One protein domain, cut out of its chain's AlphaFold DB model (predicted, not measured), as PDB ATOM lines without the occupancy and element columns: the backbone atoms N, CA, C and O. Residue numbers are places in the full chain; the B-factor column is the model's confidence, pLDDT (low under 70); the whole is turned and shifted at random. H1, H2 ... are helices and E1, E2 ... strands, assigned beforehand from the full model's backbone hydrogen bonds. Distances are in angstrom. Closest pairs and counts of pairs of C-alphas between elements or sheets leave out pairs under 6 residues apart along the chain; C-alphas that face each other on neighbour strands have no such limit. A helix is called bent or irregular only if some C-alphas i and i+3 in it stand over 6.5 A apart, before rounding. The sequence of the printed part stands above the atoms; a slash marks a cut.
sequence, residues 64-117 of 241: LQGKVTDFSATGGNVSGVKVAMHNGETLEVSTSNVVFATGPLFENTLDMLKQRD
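AT A GLANCE: This is residues 64 to 117 of the 241 residues of an uncharacterized protein of Phytophthora rubi (UniProt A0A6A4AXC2). Two hairpins in a row make a small three-stranded sheet, E1 E2 E3, and a single helix, H1, packs slantwise over its edge strand E1 with residues 108 to 113. After E3 the printed part runs through residues 95 to 102, with no named element, to the helix. The printed part has 54 residues, with three named strands followed by one named helix; the class is mixed, helices and strands. The sheet has the order E1, E2, E3, antiparallel throughout. The whole is compact, with a radius of gyration of the C-alphas of 11.1 A and spans of 31 by 25 by 17 A.

IN THESE COORDINATES: E1 is residues 67 to 74, 21.7 A long, beginning at C-alpha 67 (-0.270, 80.865, -30.548). E2 is residues 77 to 84, 21.4 A. E3 is residues 90 to 94, 13.0 A. H1 is residues 103 to 114, 18.1 A, ending at C-alpha 114 (2.908, 97.353, -37.413). H1 is irregular: C-alphas 104 and 107 are 7.5 A apart.

HOW THE PARTS SIT: The three strands form a meander, each strand the antiparallel neighbour of the one before. The hairpin E1 and E2 has an angle of 154 degrees between directions, with N 69 and O 82 within hydrogen-bond range at 3.0 A. The hairpin E2 and E3 also has 154 degrees, with N 83 and O 91 at 2.8 A. H1 is on the sheet at a height of 9.4 A, over E1, slantwise to the strands at 34 degrees to E1 on the local plane. The closest C-alphas of E1 and H1 are those of Asp 70 and Met 112, 6.0 A apart. In H1, 4 of 8 O i to N i+4 pairs and 7 of 9 O i to N i+3 pairs are within hydrogen-bond range.

THE WHOLE: The two C-alphas farthest apart are those of Gly 75 and Asn 87, 31.7 A. The printed part has no cut. The links E1 to E2 and E2 to E3 are tight, and E3 to H1 is short. The mean pLDDT of the printed part is 93.7, and no printed residue is under 70.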
ATOM      1  N   LEU A  64      -9.906  77.316 -31.493       91.81
ATOM      2  CA  LEU A  64      -8.569  76.908 -31.898       91.81
ATOM      3  C   LEU A  64      -7.574  77.257 -30.790       91.81
ATOM      4  O   LEU A  64      -7.383  78.427 -30.471       91.81
ATOM      5  N   GLN A  65      -6.934  76.243 -30.207       93.44
ATOM      6  CA  GLN A  65      -5.889  76.437 -29.201       93.44
ATOM      7  C   GLN A  65      -4.508  76.416 -29.856       93.44
ATOM      8  O   GLN A  65      -4.020  75.367 -30.278       93.44
ATOM      9  N   GLY A  66      -3.869  77.580 -29.904       94.94
ATOM     10  CA  GLY A  66      -2.517  77.765 -30.415       94.94
ATOM     11  C   GLY A  66      -2.033  79.189 -30.159       94.94
ATOM     12  O   GLY A  66      -2.714  79.982 -29.504       94.94
ATOM     13  N   LYS A  67      -0.852  79.525 -30.672       95.19
ATOM     14  CA  LYS A  67      -0.270  80.865 -30.548       95.19
ATOM     15  C   LYS A  67      -0.413  81.614 -31.865       95.19
ATOM     16  O   LYS A  67       0.112  81.161 -32.875       95.19
ATOM     17  N   VAL A  68      -1.058  82.778 -31.849       95.88
ATOM     18  CA  VAL A  68      -1.013  83.698 -32.995       95.88
ATOM     19  C   VAL A  68       0.424  84.179 -33.177       95.88
ATOM     20  O   VAL A  68       1.054  84.636 -32.221       95.88
ATOM     21  N   THR A  69       0.955  84.031 -34.386       95.38
ATOM     22  CA  THR A  69       2.342  84.395 -34.707       95.38
ATOM     23  C   THR A  69       2.454  85.516 -35.725       95.38
ATOM     24  O   THR A  69       3.501  86.155 -35.778       95.38
ATOM     25  N   ASP A  70       1.423  85.734 -36.544       95.31
ATOM     26  CA  ASP A  70       1.463  86.669 -37.667       95.31
ATOM     27  C   ASP A  70       0.052  86.904 -38.243       95.31
ATOM     28  O   ASP A  70      -0.871  86.111 -38.020       95.31
ATOM     29  N   PHE A  71      -0.089  87.961 -39.043       95.62
ATOM     30  CA  PHE A  71      -1.308  88.301 -39.777       95.62
ATOM     31  C   PHE A  71      -1.038  88.343 -41.283       95.62
ATOM     32  O   PHE A  71      -0.015  88.858 -41.741       95.62
ATOM     33  N   SER A  72      -1.978  87.814 -42.062       94.06
ATOM     34  CA  SER A  72      -2.002  87.959 -43.518       94.06
ATOM     35  C   SER A  72      -2.767  89.231 -43.887       94.06
ATOM     36  O   SER A  72      -3.789  89.547 -43.273       94.06
ATOM     37  N   ALA A  73      -2.271  89.955 -44.895       91.94
ATOM     38  CA  ALA A  73      -2.836  91.225 -45.337       91.94
ATOM     39  C   ALA A  73      -3.014  91.259 -46.857       91.94
ATOM     40  O   ALA A  73      -2.103  90.902 -47.605       91.94
ATOM     41  N   THR A  74      -4.164  91.750 -47.316       89.75
ATOM     42  CA  THR A  74      -4.456  91.957 -48.740       89.75
ATOM     43  C   THR A  74      -5.086  93.331 -48.927       89.75
ATOM     44  O   THR A  74      -6.117  93.632 -48.332       89.75
ATOM     45  N   GLY A  75      -4.472  94.186 -49.752       86.94
ATOM     46  CA  GLY A  75      -5.001  95.526 -50.039       86.94
ATOM     47  C   GLY A  75      -5.177  96.401 -48.790       86.94
ATOM     48  O   GLY A  75      -6.194  97.077 -48.669       86.94
ATOM     49  N   GLY A  76      -4.241  96.327 -47.838       86.19
ATOM     50  CA  GLY A  76      -4.278  97.091 -46.582       86.19
ATOM     51  C   GLY A  76      -5.261  96.571 -45.527       86.19
ATOM     52  O   GLY A  76      -5.412  97.196 -44.484       86.19
ATOM     53  N   ASN A  77      -5.925  95.438 -45.771       90.56
ATOM     54  CA  ASN A  77      -6.886  94.837 -44.847       90.56
ATOM     55  C   ASN A  77      -6.395  93.472 -44.369       90.56
ATOM     56  O   ASN A  77      -5.681  92.782 -45.100       90.56
ATOM     57  N   VAL A  78      -6.812  93.062 -43.166       94.38
ATOM     58  CA  VAL A  78      -6.570  91.693 -42.691       94.38
ATOM     59  C   VAL A  78      -7.261  90.722 -43.640       94.38
ATOM     60  O   VAL A  78      -8.402  90.940 -44.045       94.38
ATOM     61  N   SER A  79      -6.549  89.668 -44.018       95.81
ATOM     62  CA  SER A  79      -7.074  88.563 -44.821       95.81
ATOM     63  C   SER A  79      -6.907  87.202 -44.143       95.81
ATOM     64  O   SER A  79      -7.551  86.230 -44.549       95.81
ATOM     65  N   GLY A  80      -6.115  87.125 -43.071       96.50
ATOM     66  CA  GLY A  80      -6.009  85.920 -42.262       96.50
ATOM     67  C   GLY A  80      -5.147  86.067 -41.014       96.50
ATOM     68  O   GLY A  80      -4.458  87.069 -40.819       96.50
ATOM     69  N   VAL A  81      -5.190  85.039 -40.173       97.12
ATOM     70  CA  VAL A  81      -4.397  84.909 -38.945       97.12
ATOM     71  C   VAL A  81      -3.603  83.613 -39.012       97.12
ATOM     72  O   VAL A  81      -4.177  82.560 -39.294       97.12
ATOM     73  N   LYS A  82      -2.301  83.671 -38.725       96.88
ATOM     74  CA  LYS A  82      -1.457  82.477 -38.620       96.88
ATOM     75  C   LYS A  82      -1.334  82.047 -37.170       96.88
ATOM     76  O   LYS A  82      -1.003  82.849 -36.294       96.88
ATOM     77  N   VAL A  83      -1.588  80.768 -36.932       97.62
ATOM     78  CA  VAL A  83      -1.607  80.159 -35.606       97.62
ATOM     79  C   VAL A  83      -0.622  79.000 -35.580       97.62
ATOM     80  O   VAL A  83      -0.792  78.007 -36.287       97.62
ATOM     81  N   ALA A  84       0.412  79.125 -34.754       97.31
ATOM     82  CA  ALA A  84       1.311  78.031 -34.430       97.31
ATOM     83  C   ALA A  84       0.613  77.061 -33.470       97.31
ATOM     84  O   ALA A  84       0.172  77.441 -32.381       97.31
ATOM     85  N   MET A  85       0.523  75.805 -33.888       96.75
ATOM     86  CA  MET A  85      -0.132  74.726 -33.164       96.75
ATOM     87  C   MET A  85       0.871  73.968 -32.290       96.75
ATOM     88  O   MET A  85       2.071  73.934 -32.565       96.75
ATOM     89  N   HIS A  86       0.386  73.307 -31.238       92.88
ATOM     90  CA  HIS A  86       1.247  72.546 -30.320       92.88
ATOM     91  C   HIS A  86       1.970  71.360 -30.981       92.88
ATOM     92  O   HIS A  86       3.009  70.928 -30.492       92.88
ATOM     93  N   ASN A  87       1.441  70.838 -32.092       93.00
ATOM     94  CA  ASN A  87       2.060  69.769 -32.881       93.00
ATOM     95  C   ASN A  87       3.177  70.274 -33.824       93.00
ATOM     96  O   ASN A  87       3.742  69.476 -34.567       93.00
ATOM     97  N   GLY A  88       3.490  71.576 -33.807       93.56
ATOM     98  CA  GLY A  88       4.490  72.206 -34.672       93.56
ATOM     99  C   GLY A  88       3.960  72.655 -36.037       93.56
ATOM    100  O   GLY A  88       4.690  73.312 -36.778       93.56
ATOM    101  N   GLU A  89       2.705  72.351 -36.376       95.56
ATOM    102  CA  GLU A  89       2.070  72.853 -37.595       95.56
ATOM    103  C   GLU A  89       1.723  74.342 -37.466       95.56
ATOM    104  O   GLU A  89       1.555  74.884 -36.372       95.56
ATOM    105  N   THR A  90       1.593  75.017 -38.606       97.12
ATOM    106  CA  THR A  90       1.017  76.363 -38.676       97.12
ATOM    107  C   THR A  90      -0.292  76.287 -39.440       97.12
ATOM    108  O   THR A  90      -0.312  75.834 -40.583       97.12
ATOM    109  N   LEU A  91      -1.374  76.737 -38.812       96.75
ATOM    110  CA  LEU A  91      -2.677  76.882 -39.448       96.75
ATOM    111  C   LEU A  91      -2.906  78.338 -39.841       96.75
ATOM    112  O   LEU A  91      -2.518  79.254 -39.119       96.75
ATOM    113  N   GLU A  92      -3.568  78.541 -40.974       96.56
ATOM    114  CA  GLU A  92      -4.021  79.855 -41.416       96.56
ATOM    115  C   GLU A  92      -5.546  79.903 -41.376       96.56
ATOM    116  O   GLU A  92      -6.230  79.082 -41.988       96.56
ATOM    117  N   VAL A  93      -6.079  80.868 -40.632       96.81
ATOM    118  CA  VAL A  93      -7.514  81.134 -40.543       96.81
ATOM    119  C   VAL A  93      -7.815  82.346 -41.411       96.81
ATOM    120  O   VAL A  93      -7.462  83.466 -41.045       96.81
ATOM    121  N   SER A  94      -8.457  82.139 -42.563       96.88
ATOM    122  CA  SER A  94      -8.878  83.243 -43.431       96.88
ATOM    123  C   SER A  94      -9.992  84.051 -42.769       96.88
ATOM    124  O   SER A  94     -11.036  83.510 -42.406       96.88
ATOM    125  N   THR A  95      -9.781  85.355 -42.625       95.88
ATOM    126  CA  THR A  95     -10.763  86.275 -42.047       95.88
ATOM    127  C   THR A  95     -10.488  87.699 -42.503       95.88
ATOM    128  O   THR A  95      -9.337  88.092 -42.665       95.88
ATOM    129  N   SER A  96     -11.547  88.485 -42.681       95.25
ATOM    130  CA  SER A  96     -11.450  89.924 -42.942       95.25
ATOM    131  C   SER A  96     -11.436  90.773 -41.670       95.25
ATOM    132  O   SER A  96     -11.157  91.966 -41.734       95.25
ATOM    133  N   ASN A  97     -11.757  90.178 -40.518       94.44
ATOM    134  CA  ASN A  97     -11.903  90.885 -39.250       94.44
ATOM    135  C   ASN A  97     -11.206  90.127 -38.125       94.44
ATOM    136  O   ASN A  97     -11.300  88.900 -38.035       94.44
ATOM    137  N   VAL A  98     -10.555  90.873 -37.236       94.44
ATOM    138  CA  VAL A  98      -9.932  90.340 -36.025       94.44
ATOM    139  C   VAL A  98     -10.246  91.269 -34.859       94.44
ATOM    140  O   VAL A  98     -10.197  92.488 -35.001       94.44
ATOM    141  N   VAL A  99     -10.560  90.681 -33.707       95.00
ATOM    142  CA  VAL A  99     -10.748  91.394 -32.440       95.00
ATOM    143  C   VAL A  99      -9.651  90.944 -31.483       95.00
ATOM    144  O   VAL A  99      -9.484  89.749 -31.246       95.00
ATOM    145  N   PHE A 100      -8.891  91.892 -30.939       94.06
ATOM    146  CA  PHE A 100      -7.842  91.595 -29.967       94.06
ATOM    147  C   PHE A 100      -8.425  91.549 -28.556       94.06
ATOM    148  O   PHE A 100      -8.825  92.567 -28.003       94.06
ATOM    149  N   ALA A 101      -8.430  90.352 -27.973       94.62
ATOM    150  CA  ALA A 101      -8.714  90.102 -26.560       94.62
ATOM    151  C   ALA A 101      -7.472  89.505 -25.868       94.62
ATOM    152  O   ALA A 101      -7.556  88.530 -25.127       94.62
ATOM    153  N   THR A 102      -6.290  90.047 -26.174       92.88
ATOM    154  CA  THR A 102      -4.982  89.464 -25.819       92.88
ATOM    155  C   THR A 102      -4.430  89.927 -24.467       92.88
ATOM    156  O   THR A 102      -3.303  89.579 -24.109       92.88
ATOM    157  N   GLY A 103      -5.227  90.665 -23.686       91.81
ATOM    158  CA  GLY A 103      -4.863  91.106 -22.340       91.81
ATOM    159  C   GLY A 103      -3.535  91.882 -22.327       91.81
ATOM    160  O   GLY A 103      -3.315  92.700 -23.221       91.81
ATOM    161  N   PRO A 104      -2.620  91.602 -21.379       91.25
ATOM    162  CA  PRO A 104      -1.311  92.264 -21.309       91.25
ATOM    163  C   PRO A 104      -0.441  92.102 -22.571       91.25
ATOM    164  O   PRO A 104       0.471  92.886 -22.800       91.25
ATOM    165  N   LEU A 105      -0.713  91.105 -23.423       91.19
ATOM    166  CA  LEU A 105       0.028  90.861 -24.672       91.19
ATOM    167  C   LEU A 105      -0.508  91.669 -25.867       91.19
ATOM    168  O   LEU A 105      -0.160  91.381 -27.019       91.19
ATOM    169  N   PHE A 106      -1.368  92.659 -25.624       92.88
ATOM    170  CA  PHE A 106      -1.934  93.504 -26.672       92.88
ATOM    171  C   PHE A 106      -0.864  94.212 -27.499       92.88
ATOM    172  O   PHE A 106      -0.916  94.128 -28.724       92.88
ATOM    173  N   GLU A 107       0.135  94.828 -26.863       91.38
ATOM    174  CA  GLU A 107       1.214  95.538 -27.570       91.38
ATOM    175  C   GLU A 107       1.985  94.598 -28.504       91.38
ATOM    176  O   GLU A 107       2.112  94.883 -29.691       91.38
ATOM    177  N   ASN A 108       2.348  93.403 -28.023       90.75
ATOM    178  CA  ASN A 108       2.991  92.371 -28.845       90.75
ATOM    179  C   ASN A 108       2.136  91.963 -30.055       90.75
ATOM    180  O   ASN A 108       2.667  91.647 -31.117       90.75
ATOM    181  N   THR A 109       0.810  91.936 -29.897       92.38
ATOM    182  CA  THR A 109      -0.118  91.603 -30.988       92.38
ATOM    183  C   THR A 109      -0.225  92.760 -31.982       92.38
ATOM    184  O   THR A 109      -0.247  92.545 -33.194       92.38
ATOM    185  N   LEU A 110      -0.254  93.998 -31.486       93.00
ATOM    186  CA  LEU A 110      -0.295  95.205 -32.304       93.00
ATOM    187  C   LEU A 110       0.996  95.386 -33.108       93.00
ATOM    188  O   LEU A 110       0.937  95.766 -34.277       93.00
ATOM    189  N   ASP A 111       2.146  95.047 -32.531       92.38
ATOM    190  CA  ASP A 111       3.438  95.097 -33.214       92.38
ATOM    191  C   ASP A 111       3.496  94.156 -34.424       92.38
ATOM    192  O   ASP A 111       4.106  94.506 -35.435       92.38
ATOM    193  N   MET A 112       2.796  93.013 -34.393       93.75
ATOM    194  CA  MET A 112       2.653  92.153 -35.579       93.75
ATOM    195  C   MET A 112       1.935  92.884 -36.721       93.75
ATOM    196  O   MET A 112       2.315  92.735 -37.880       93.75
ATOM    197  N   LEU A 113       0.926  93.710 -36.419       91.88
ATOM    198  CA  LEU A 113       0.258  94.540 -37.429       91.88
ATOM    199  C   LEU A 113       1.152  95.685 -37.916       91.88
ATOM    200  O   LEU A 113       1.156  95.980 -39.112       91.88
ATOM    201  N   LYS A 114       1.939  96.309 -37.028       92.19
ATOM    202  CA  LYS A 114       2.908  97.353 -37.413       92.19
ATOM    203  C   LYS A 114       3.965  96.811 -38.374       92.19
ATOM    204  O   LYS A 114       4.259  97.436 -39.386       92.19
ATOM    205  N   GLN A 115       4.476  95.606 -38.120       91.06
ATOM    206  CA  GLN A 115       5.420  94.915 -39.013       91.06
ATOM    207  C   GLN A 115       4.836  94.621 -40.404       91.06
ATOM    208  O   GLN A 115       5.585  94.390 -41.354       91.06
ATOM    209  N   ARG A 116       3.505  94.630 -40.535       88.12
ATOM    210  CA  ARG A 116       2.770  94.461 -41.793       88.12
ATOM    211  C   ARG A 116       2.316  95.781 -42.422       88.12
ATOM    212  O   ARG A 116       1.592  95.731 -43.410       88.12
ATOM    213  N   ASP A 117       2.732  96.924 -41.872       88.62
ATOM    214  CA  ASP A 117       2.289  98.263 -42.293       88.62
ATOM    215  C   ASP A 117       0.752  98.412 -42.264       88.62
ATOM    216  O   ASP A 117       0.136  99.087 -43.084       88.62
TER     217      ASP A 117